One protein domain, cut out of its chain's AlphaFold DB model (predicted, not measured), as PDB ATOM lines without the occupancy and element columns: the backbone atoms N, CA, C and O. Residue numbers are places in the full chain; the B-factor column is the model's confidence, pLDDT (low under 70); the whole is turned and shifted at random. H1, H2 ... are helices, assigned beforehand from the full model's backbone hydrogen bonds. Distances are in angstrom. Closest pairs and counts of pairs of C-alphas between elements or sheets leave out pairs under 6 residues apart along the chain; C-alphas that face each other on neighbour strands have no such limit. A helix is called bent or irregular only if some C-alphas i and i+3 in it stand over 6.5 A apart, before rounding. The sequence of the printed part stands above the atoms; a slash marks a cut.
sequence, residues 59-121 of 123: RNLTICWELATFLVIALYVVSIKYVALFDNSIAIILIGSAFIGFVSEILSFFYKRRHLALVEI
ATOM      1  N   ARG A  59      21.206  65.306 123.771       51.44
ATOM      2  CA  ARG A  59      20.422  66.471 124.234       51.44
ATOM      3  C   ARG A  59      19.488  67.032 123.157       51.44
ATOM      4  O   ARG A  59      18.340  67.342 123.452       51.44
ATOM      5  N   ASN A  60      19.940  67.070 121.903       55.41
ATOM      6  CA  ASN A  60      19.121  67.551 120.784       55.41
ATOM      7  C   ASN A  60      17.989  66.579 120.428       55.41
ATOM      8  O   ASN A  60      16.907  67.012 120.041       55.41
ATOM      9  N   LEU A  61      18.218  65.272 120.593       58.19
ATOM     10  CA  LEU A  61      17.192  64.251 120.376       58.19
ATOM     11  C   LEU A  61      16.084  64.327 121.432       58.19
ATOM     12  O   LEU A  61      14.912  64.246 121.071       58.19
ATOM     13  N   THR A  62      16.435  64.554 122.700       67.19
ATOM     14  CA  THR A  62      15.447  64.738 123.774       67.19
ATOM     15  C   THR A  62      14.604  65.995 123.553       67.19
ATOM     16  O   THR A  62      13.382  65.916 123.605       67.19
ATOM     17  N   ILE A  63      15.229  67.129 123.213       69.94
ATOM     18  CA  ILE A  63      14.512  68.392 122.957       69.94
ATOM     19  C   ILE A  63      13.562  68.263 121.758       69.94
ATOM     20  O   ILE A  63      12.423  68.716 121.816       69.94
ATOM     21  N   CYS A  64      14.005  67.618 120.675       70.38
ATOM     22  CA  CYS A  64      13.171  67.407 119.493       70.38
ATOM     23  C   CYS A  64      11.954  66.515 119.800       70.38
ATOM     24  O   CYS A  64      10.856  66.794 119.320       70.38
ATOM     25  N   TRP A  65      12.133  65.487 120.635       76.19
ATOM     26  CA  TRP A  65      11.040  64.625 121.085       76.19
ATOM     27  C   TRP A  65      10.029  65.377 121.959       76.19
ATOM     28  O   TRP A  65       8.821  65.257 121.748       76.19
ATOM     29  N   GLU A  66      10.498  66.183 122.913       72.56
ATOM     30  CA  GLU A  66       9.614  66.982 123.770       72.56
ATOM     31  C   GLU A  66       8.821  68.024 122.967       72.56
ATOM     32  O   GLU A  66       7.604  68.120 123.130       72.56
ATOM     33  N   LEU A  67       9.466  68.722 122.023       77.94
ATOM     34  CA  LEU A  67       8.795  69.653 121.104       77.94
ATOM     35  C   LEU A  67       7.726  68.963 120.247       77.94
ATOM     36  O   LEU A  67       6.628  69.494 120.090       77.94
ATOM     37  N   ALA A  68       8.020  67.774 119.717       77.56
ATOM     38  CA  ALA A  68       7.058  67.012 118.928       77.56
ATOM     39  C   ALA A  68       5.861  66.550 119.770       77.56
ATOM     40  O   ALA A  68       4.718  66.657 119.329       77.56
ATOM     41  N   THR A  69       6.109  66.096 120.999       79.56
ATOM     42  CA  THR A  69       5.053  65.674 121.928       79.56
ATOM     43  C   THR A  69       4.129  66.845 122.262       79.56
ATOM     44  O   THR A  69       2.908  66.710 122.198       79.56
ATOM     45  N   PHE A  70       4.697  68.022 122.539       80.00
ATOM     46  CA  PHE A  70       3.923  69.233 122.802       80.00
ATOM     47  C   PHE A  70       3.066  69.649 121.598       80.00
ATOM     48  O   PHE A  70       1.888  69.968 121.759       80.00
ATOM     49  N   LEU A  71       3.627  69.587 120.385       81.81
ATOM     50  CA  LEU A  71       2.906  69.912 119.153       81.81
ATOM     51  C   LEU A  71       1.705  68.980 118.926       81.81
ATOM     52  O   LEU A  71       0.619  69.450 118.590       81.81
ATOM     53  N   VAL A  72       1.875  67.673 119.151       81.25
ATOM     54  CA  VAL A  72       0.791  66.684 119.013       81.25
ATOM     55  C   VAL A  72      -0.325  66.943 120.028       81.25
ATOM     56  O   VAL A  72      -1.497  66.940 119.652       81.25
ATOM     57  N   ILE A  73       0.016  67.230 121.290       84.00
ATOM     58  CA  ILE A  73      -0.973  67.568 122.327       84.00
ATOM     59  C   ILE A  73      -1.726  68.855 121.962       84.00
ATOM     60  O   ILE A  73      -2.951  68.899 122.073       84.00
ATOM     61  N   ALA A  74      -1.025  69.887 121.489       80.19
ATOM     62  CA  ALA A  74      -1.648  71.142 121.079       80.19
ATOM     63  C   ALA A  74      -2.647  70.934 119.926       80.19
ATOM     64  O   ALA A  74      -3.785  71.399 120.006       80.19
ATOM     65  N   LEU A  75      -2.259  70.180 118.891       81.81
ATOM     66  CA  LEU A  75      -3.138  69.844 117.766       81.81
ATOM     67  C   LEU A  75      -4.352  69.017 118.207       81.81
ATOM     68  O   LEU A  75      -5.460  69.253 117.725       81.81
ATOM     69  N   TYR A  76      -4.174  68.095 119.154       83.25
ATOM     70  CA  TYR A  76      -5.269  67.311 119.724       83.25
ATOM     71  C   TYR A  76      -6.288  68.188 120.472       83.25
ATOM     72  O   TYR A  76      -7.491  68.089 120.228       83.25
ATOM     73  N   VAL A  77      -5.823  69.105 121.328       84.06
ATOM     74  CA  VAL A  77      -6.699  70.033 122.071       84.06
ATOM     75  C   VAL A  77      -7.461  70.964 121.126       84.06
ATOM     76  O   VAL A  77      -8.655  71.203 121.327       84.06
ATOM     77  N   VAL A  78      -6.801  71.471 120.079       82.94
ATOM     78  CA  VAL A  78      -7.466  72.263 119.035       82.94
ATOM     79  C   VAL A  78      -8.529  71.415 118.335       82.94
ATOM     80  O   VAL A  78      -9.669  71.857 118.223       82.94
ATOM     81  N   SER A  79      -8.207  70.176 117.959       78.31
ATOM     82  CA  SER A  79      -9.150  69.271 117.288       78.31
ATOM     83  C   SER A  79     -10.412  69.023 118.120       78.31
ATOM     84  O   SER A  79     -11.509  69.100 117.576       78.31
ATOM     85  N   ILE A  80     -10.297  68.829 119.440       79.81
ATOM     86  CA  ILE A  80     -11.465  68.678 120.333       79.81
ATOM     87  C   ILE A  80     -12.344  69.934 120.329       79.81
ATOM     88  O   ILE A  80     -13.567  69.827 120.234       79.81
ATOM     89  N   LYS A  81     -11.742  71.129 120.411       79.44
ATOM     90  CA  LYS A  81     -12.507  72.385 120.352       79.44
ATOM     91  C   LYS A  81     -13.251  72.534 119.027       79.44
ATOM     92  O   LYS A  81     -14.390  72.983 119.030       79.44
ATOM     93  N   TYR A  82     -12.624  72.143 117.920       74.19
ATOM     94  CA  TYR A  82     -13.264  72.169 116.606       74.19
ATOM     95  C   TYR A  82     -14.394  71.142 116.495       74.19
ATOM     96  O   TYR A  82     -15.444  71.464 115.953       74.19
ATOM     97  N   VAL A  83     -14.229  69.942 117.056       71.00
ATOM     98  CA  VAL A  83     -15.287  68.921 117.103       71.00
ATOM     99  C   VAL A  83     -16.526  69.427 117.845       71.00
ATOM    100  O   VAL A  83     -17.635  69.209 117.377       71.00
ATOM    101  N   ALA A  84     -16.354  70.167 118.944       72.69
ATOM    102  CA  ALA A  84     -17.473  70.752 119.689       72.69
ATOM    103  C   ALA A  84     -18.222  71.872 118.934       72.69
ATOM    104  O   ALA A  84     -19.314  72.252 119.342       72.69
ATOM    105  N   LEU A  85     -17.638  72.419 117.863       78.19
ATOM    106  CA  LEU A  85     -18.225  73.480 117.037       78.19
ATOM    107  C   LEU A  85     -19.023  72.942 115.843       78.19
ATOM    108  O   LEU A  85     -19.816  73.683 115.264       78.19
ATOM    109  N   PHE A  86     -18.808  71.685 115.453       72.75
ATOM    110  CA  PHE A  86     -19.510  71.062 114.336       72.75
ATOM    111  C   PHE A  86     -20.488  70.001 114.852       72.75
ATOM    112  O   PHE A  86     -20.078  68.893 115.178       72.75
ATOM    113  N   ASP A  87     -21.792  70.276 114.788       79.62
ATOM    114  CA  ASP A  87     -22.848  69.272 115.038       79.62
ATOM    115  C   ASP A  87     -22.904  68.164 113.957       79.62
ATOM    116  O   ASP A  87     -23.704  67.231 114.020       79.62
ATOM    117  N   ASN A  88     -22.038  68.243 112.942       79.62
ATOM    118  CA  ASN A  88     -21.979  67.303 111.830       79.62
ATOM    119  C   ASN A  88     -21.052  66.121 112.145       79.62
ATOM    120  O   ASN A  88     -19.830  66.213 111.999       79.62
ATOM    121  N   SER A  89     -21.638  64.964 112.463       79.12
ATOM    122  CA  SER A  89     -20.909  63.722 112.777       79.12
ATOM    123  C   SER A  89     -19.922  63.291 111.680       79.12
ATOM    124  O   SER A  89     -18.870  62.732 111.978       79.12
ATOM    125  N   ILE A  90     -20.212  63.599 110.411       83.38
ATOM    126  CA  ILE A  90     -19.332  63.288 109.269       83.38
ATOM    127  C   ILE A  90     -18.045  64.128 109.306       83.38
ATOM    128  O   ILE A  90     -16.961  63.599 109.062       83.38
ATOM    129  N   ALA A  91     -18.137  65.418 109.647       77.62
ATOM    130  CA  ALA A  91     -16.971  66.300 109.719       77.62
ATOM    131  C   ALA A  91     -15.999  65.843 110.817       77.62
ATOM    132  O   ALA A  91     -14.786  65.828 110.612       77.62
ATOM    133  N   ILE A  92     -16.538  65.382 111.948       78.38
ATOM    134  CA  ILE A  92     -15.765  64.825 113.065       78.38
ATOM    135  C   ILE A  92     -14.973  63.589 112.616       78.38
ATOM    136  O   ILE A  92     -13.778  63.489 112.891       78.38
ATOM    137  N   ILE A  93     -15.610  62.672 111.882       79.19
ATOM    138  CA  ILE A  93     -14.965  61.449 111.377       79.19
ATOM    139  C   ILE A  93     -13.849  61.785 110.374       79.19
ATOM    140  O   ILE A  93     -12.760  61.206 110.436       79.19
ATOM    141  N   LEU A  94     -14.079  62.744 109.473       83.88
ATOM    142  CA  LEU A  94     -13.077  63.178 108.494       83.88
ATOM    143  C   LEU A  94     -11.860  63.835 109.164       83.88
ATOM    144  O   LEU A  94     -10.723  63.516 108.822       83.88
ATOM    145  N   ILE A  95     -12.076  64.696 110.161       81.69
ATOM    146  CA  ILE A  95     -10.983  65.340 110.907       81.69
ATOM    147  C   ILE A  95     -10.216  64.309 111.743       81.69
ATOM    148  O   ILE A  95      -8.984  64.289 111.727       81.69
ATOM    149  N   GLY A  96     -10.926  63.421 112.443       82.44
ATOM    150  CA  GLY A  96     -10.314  62.382 113.271       82.44
ATOM    151  C   GLY A  96      -9.453  61.413 112.459       82.44
ATOM    152  O   GLY A  96      -8.328  61.109 112.852       82.44
ATOM    153  N   SER A  97      -9.938  60.972 111.295       83.75
ATOM    154  CA  SER A  97      -9.180  60.081 110.405       83.75
ATOM    155  C   SER A  97      -7.929  60.750 109.824       83.75
ATOM    156  O   SER A  97      -6.856  60.143 109.838       83.75
ATOM    157  N   ALA A  98      -8.021  62.017 109.404       83.69
ATOM    158  CA  ALA A  98      -6.864  62.788 108.947       83.69
ATOM    159  C   ALA A  98      -5.809  62.966 110.057       83.69
ATOM    160  O   ALA A  98      -4.611  62.804 109.812       83.69
ATOM    161  N   PHE A  99      -6.245  63.237 111.291       82.19
ATOM    162  CA  PHE A  99      -5.352  63.382 112.442       82.19
ATOM    163  C   PHE A  99      -4.603  62.083 112.765       82.19
ATOM    164  O   PHE A  99      -3.389  62.105 112.967       82.19
ATOM    165  N   ILE A 100      -5.299  60.941 112.769       81.94
ATOM    166  CA  ILE A 100      -4.676  59.629 113.006       81.94
ATOM    167  C   ILE A 100      -3.608  59.336 111.941       81.94
ATOM    168  O   ILE A 100      -2.505  58.903 112.287       81.94
ATOM    169  N   GLY A 101      -3.898  59.624 110.667       81.75
ATOM    170  CA  GLY A 101      -2.930  59.485 109.576       81.75
ATOM    171  C   GLY A 101      -1.673  60.331 109.800       81.75
ATOM    172  O   GLY A 101      -0.557  59.811 109.742       81.75
ATOM    173  N   PHE A 102      -1.850  61.604 110.158       82.69
ATOM    174  CA  PHE A 102      -0.749  62.528 110.436       82.69
ATOM    175  C   PHE A 102       0.140  62.071 111.604       82.69
ATOM    176  O   PHE A 102       1.367  62.045 111.488       82.69
ATOM    177  N   VAL A 103      -0.459  61.652 112.725       78.62
ATOM    178  CA  VAL A 103       0.294  61.136 113.882       78.62
ATOM    179  C   VAL A 103       1.080  59.877 113.506       78.62
ATOM    180  O   VAL A 103       2.237  59.733 113.906       78.62
ATOM    181  N   SER A 104       0.491  58.988 112.701       78.31
ATOM    182  CA  SER A 104       1.155  57.772 112.224       78.31
ATOM    183  C   SER A 104       2.381  58.073 111.351       78.31
ATOM    184  O   SER A 104       3.436  57.460 111.540       78.31
ATOM    185  N   GLU A 105       2.303  59.045 110.437       81.94
ATOM    186  CA  GLU A 105       3.457  59.467 109.629       81.94
ATOM    187  C   GLU A 105       4.580  60.063 110.481       81.94
ATOM    188  O   GLU A 105       5.751  59.713 110.298       81.94
ATOM    189  N   ILE A 106       4.233  60.907 111.457       79.88
ATOM    190  CA  ILE A 106       5.203  61.481 112.394       79.88
ATOM    191  C   ILE A 106       5.903  60.376 113.192       79.88
ATOM    192  O   ILE A 106       7.136  60.354 113.269       79.88
ATOM    193  N   LEU A 107       5.150  59.426 113.755       77.00
ATOM    194  CA  LEU A 107       5.722  58.295 114.488       77.00
ATOM    195  C   LEU A 107       6.623  57.437 113.594       77.00
ATOM    196  O   LEU A 107       7.718  57.070 114.016       77.00
ATOM    197  N   SER A 108       6.216  57.173 112.350       79.38
ATOM    198  CA  SER A 108       7.022  56.446 111.360       79.38
ATOM    199  C   SER A 108       8.336  57.171 111.041       79.38
ATOM    200  O   SER A 108       9.404  56.551 111.005       79.38
ATOM    201  N   PHE A 109       8.300  58.498 110.896       79.19
ATOM    202  CA  PHE A 109       9.491  59.322 110.697       79.19
ATOM    203  C   PHE A 109      10.455  59.243 111.889       79.19
ATOM    204  O   PHE A 109      11.660  59.029 111.704       79.19
ATOM    205  N   PHE A 110       9.939  59.352 113.116       69.88
ATOM    206  CA  PHE A 110      10.748  59.194 114.327       69.88
ATOM    207  C   PHE A 110      11.296  57.775 114.474       69.88
ATOM    208  O   PHE A 110      12.457  57.612 114.851       69.88
ATOM    209  N   TYR A 111      10.507  56.756 114.137       77.06
ATOM    210  CA  TYR A 111      10.930  55.360 114.179       77.06
ATOM    211  C   TYR A 111      12.076  55.099 113.195       77.06
ATOM    212  O   TYR A 111      13.110  54.559 113.592       77.06
ATOM    213  N   LYS A 112      11.966  55.584 111.947       78.50
ATOM    214  CA  LYS A 112      13.059  55.530 110.959       78.50
ATOM    215  C   LYS A 112      14.321  56.231 111.460       78.50
ATOM    216  O   LYS A 112      15.404  55.652 111.392       78.50
ATOM    217  N   ARG A 113      14.207  57.449 112.003       67.25
ATOM    218  CA  ARG A 113      15.371  58.178 112.544       67.25
ATOM    219  C   ARG A 113      15.989  57.502 113.768       67.25
ATOM    220  O   ARG A 113      17.207  57.543 113.919       67.25
ATOM    221  N   ARG A 114      15.185  56.876 114.631       63.75
ATOM    222  CA  ARG A 114      15.671  56.160 115.818       63.75
ATOM    223  C   ARG A 114      16.459  54.910 115.439       63.75
ATOM    224  O   ARG A 114      17.491  54.670 116.053       63.75
ATOM    225  N   HIS A 115      16.021  54.168 114.422       59.66
ATOM    226  CA  HIS A 115      16.779  53.030 113.890       59.66
ATOM    227  C   HIS A 115      18.113  53.462 113.284       59.66
ATOM    228  O   HIS A 115      19.139  52.894 113.635       59.66
ATOM    229  N   LEU A 116      18.134  54.536 112.487       52.41
ATOM    230  CA  LEU A 116      19.383  55.121 111.972       52.41
ATOM    231  C   LEU A 116      20.351  55.535 113.094       52.41
ATOM    232  O   LEU A 116      21.548  55.293 112.991       52.41
ATOM    233  N   ALA A 117      19.838  56.113 114.184       49.72
ATOM    234  CA  ALA A 117      20.659  56.508 115.329       49.72
ATOM    235  C   ALA A 117      21.138  55.323 116.191       49.72
ATOM    236  O   ALA A 117      22.170  55.437 116.841       49.72
ATOM    237  N   LEU A 118      20.394  54.212 116.230       42.00
ATOM    238  CA  LEU A 118      20.793  52.980 116.922       42.00
ATOM    239  C   LEU A 118      21.879  52.226 116.151       42.00
ATOM    240  O   LEU A 118      22.810  51.730 116.774       42.00
ATOM    241  N   VAL A 119      21.787  52.189 114.818       42.25
ATOM    242  CA  VAL A 119      22.820  51.593 113.955       42.25
ATOM    243  C   VAL A 119      24.164  52.309 114.137       42.25
ATOM    244  O   VAL A 119      25.184  51.654 114.286       42.25
ATOM    245  N   GLU A 120      24.163  53.637 114.263       40.94
ATOM    246  CA  GLU A 120      25.376  54.449 114.481       40.94
ATOM    247  C   GLU A 120      26.033  54.262 115.873       40.94
ATOM    248  O   GLU A 120      27.089  54.832 116.121       40.94
ATOM    249  N   ILE A 121      25.402  53.534 116.807       41.16
ATOM    250  CA  ILE A 121      25.937  53.253 118.158       41.16
ATOM    251  C   ILE A 121      26.510  51.825 118.260       41.16
ATOM    252  O   ILE A 121      27.235  51.532 119.211       41.16
TER     253      ILE A 121
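Overview. This is residues 59 to 121 of the 123 residues of an uncharacterized protein of Oleiphilus sp. HI0079 (UniProt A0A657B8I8). A long, thin helical hairpin: H2, the longer helix, runs the length of the rod, and H1 lies side by side with it in the opposite direction, with a turn joining them at one end. The two helices touch at few places, and residues 85 to 90 stick out at the turn. The printed part has 63 residues with two named helices, H1 then H2, and no named strand; its class is all helix. It is loose, with a radius of gyration of the C-alphas of 15.4 A, and spans 51 by 18 by 6 A.

Along the chain. H2 holds residues 89 to 121 and is 48.3 A long from first to last C-alpha, from C-alpha 89 at (-20.909, 63.722, 112.777) to C-alpha 121 at (25.937, 53.253, 118.158). H1 holds residues 59 to 83 and is 36.5 A long, beginning with C-alpha 59 at (20.422, 66.471, 124.234). Neither helix is bent.

Arrangement. H2 and H1 form a helical hairpin. They only just touch, with 3 pairs of C-alphas within 8 A. The closest C-alphas of the two are those of Val 83 and Ile 92, 5.8 A apart. H1 touches H2 with residues 72 to 83 alone, and H2 touches H1 with residues 92 to 103 alone. They run opposite ways at a shallow tilt of 6 degrees, centre to centre 12.2 A. Each O i to N i+4 pair in H1 is within hydrogen-bond range; in H2, 28 of 29 are.

Size, cuts and confidence. The two C-alphas farthest apart are those of Asp 87 and Ile 121, 51.4 A. The link from H1 to H2 is tight, with 5 residues between them. Residues 85 to 90, of which 89 and 90 belong to H2, stand free. The printed part has no cut. Its mean pLDDT is 73.7; residues 59 to 63, 110 and 113 to 121 are under 70.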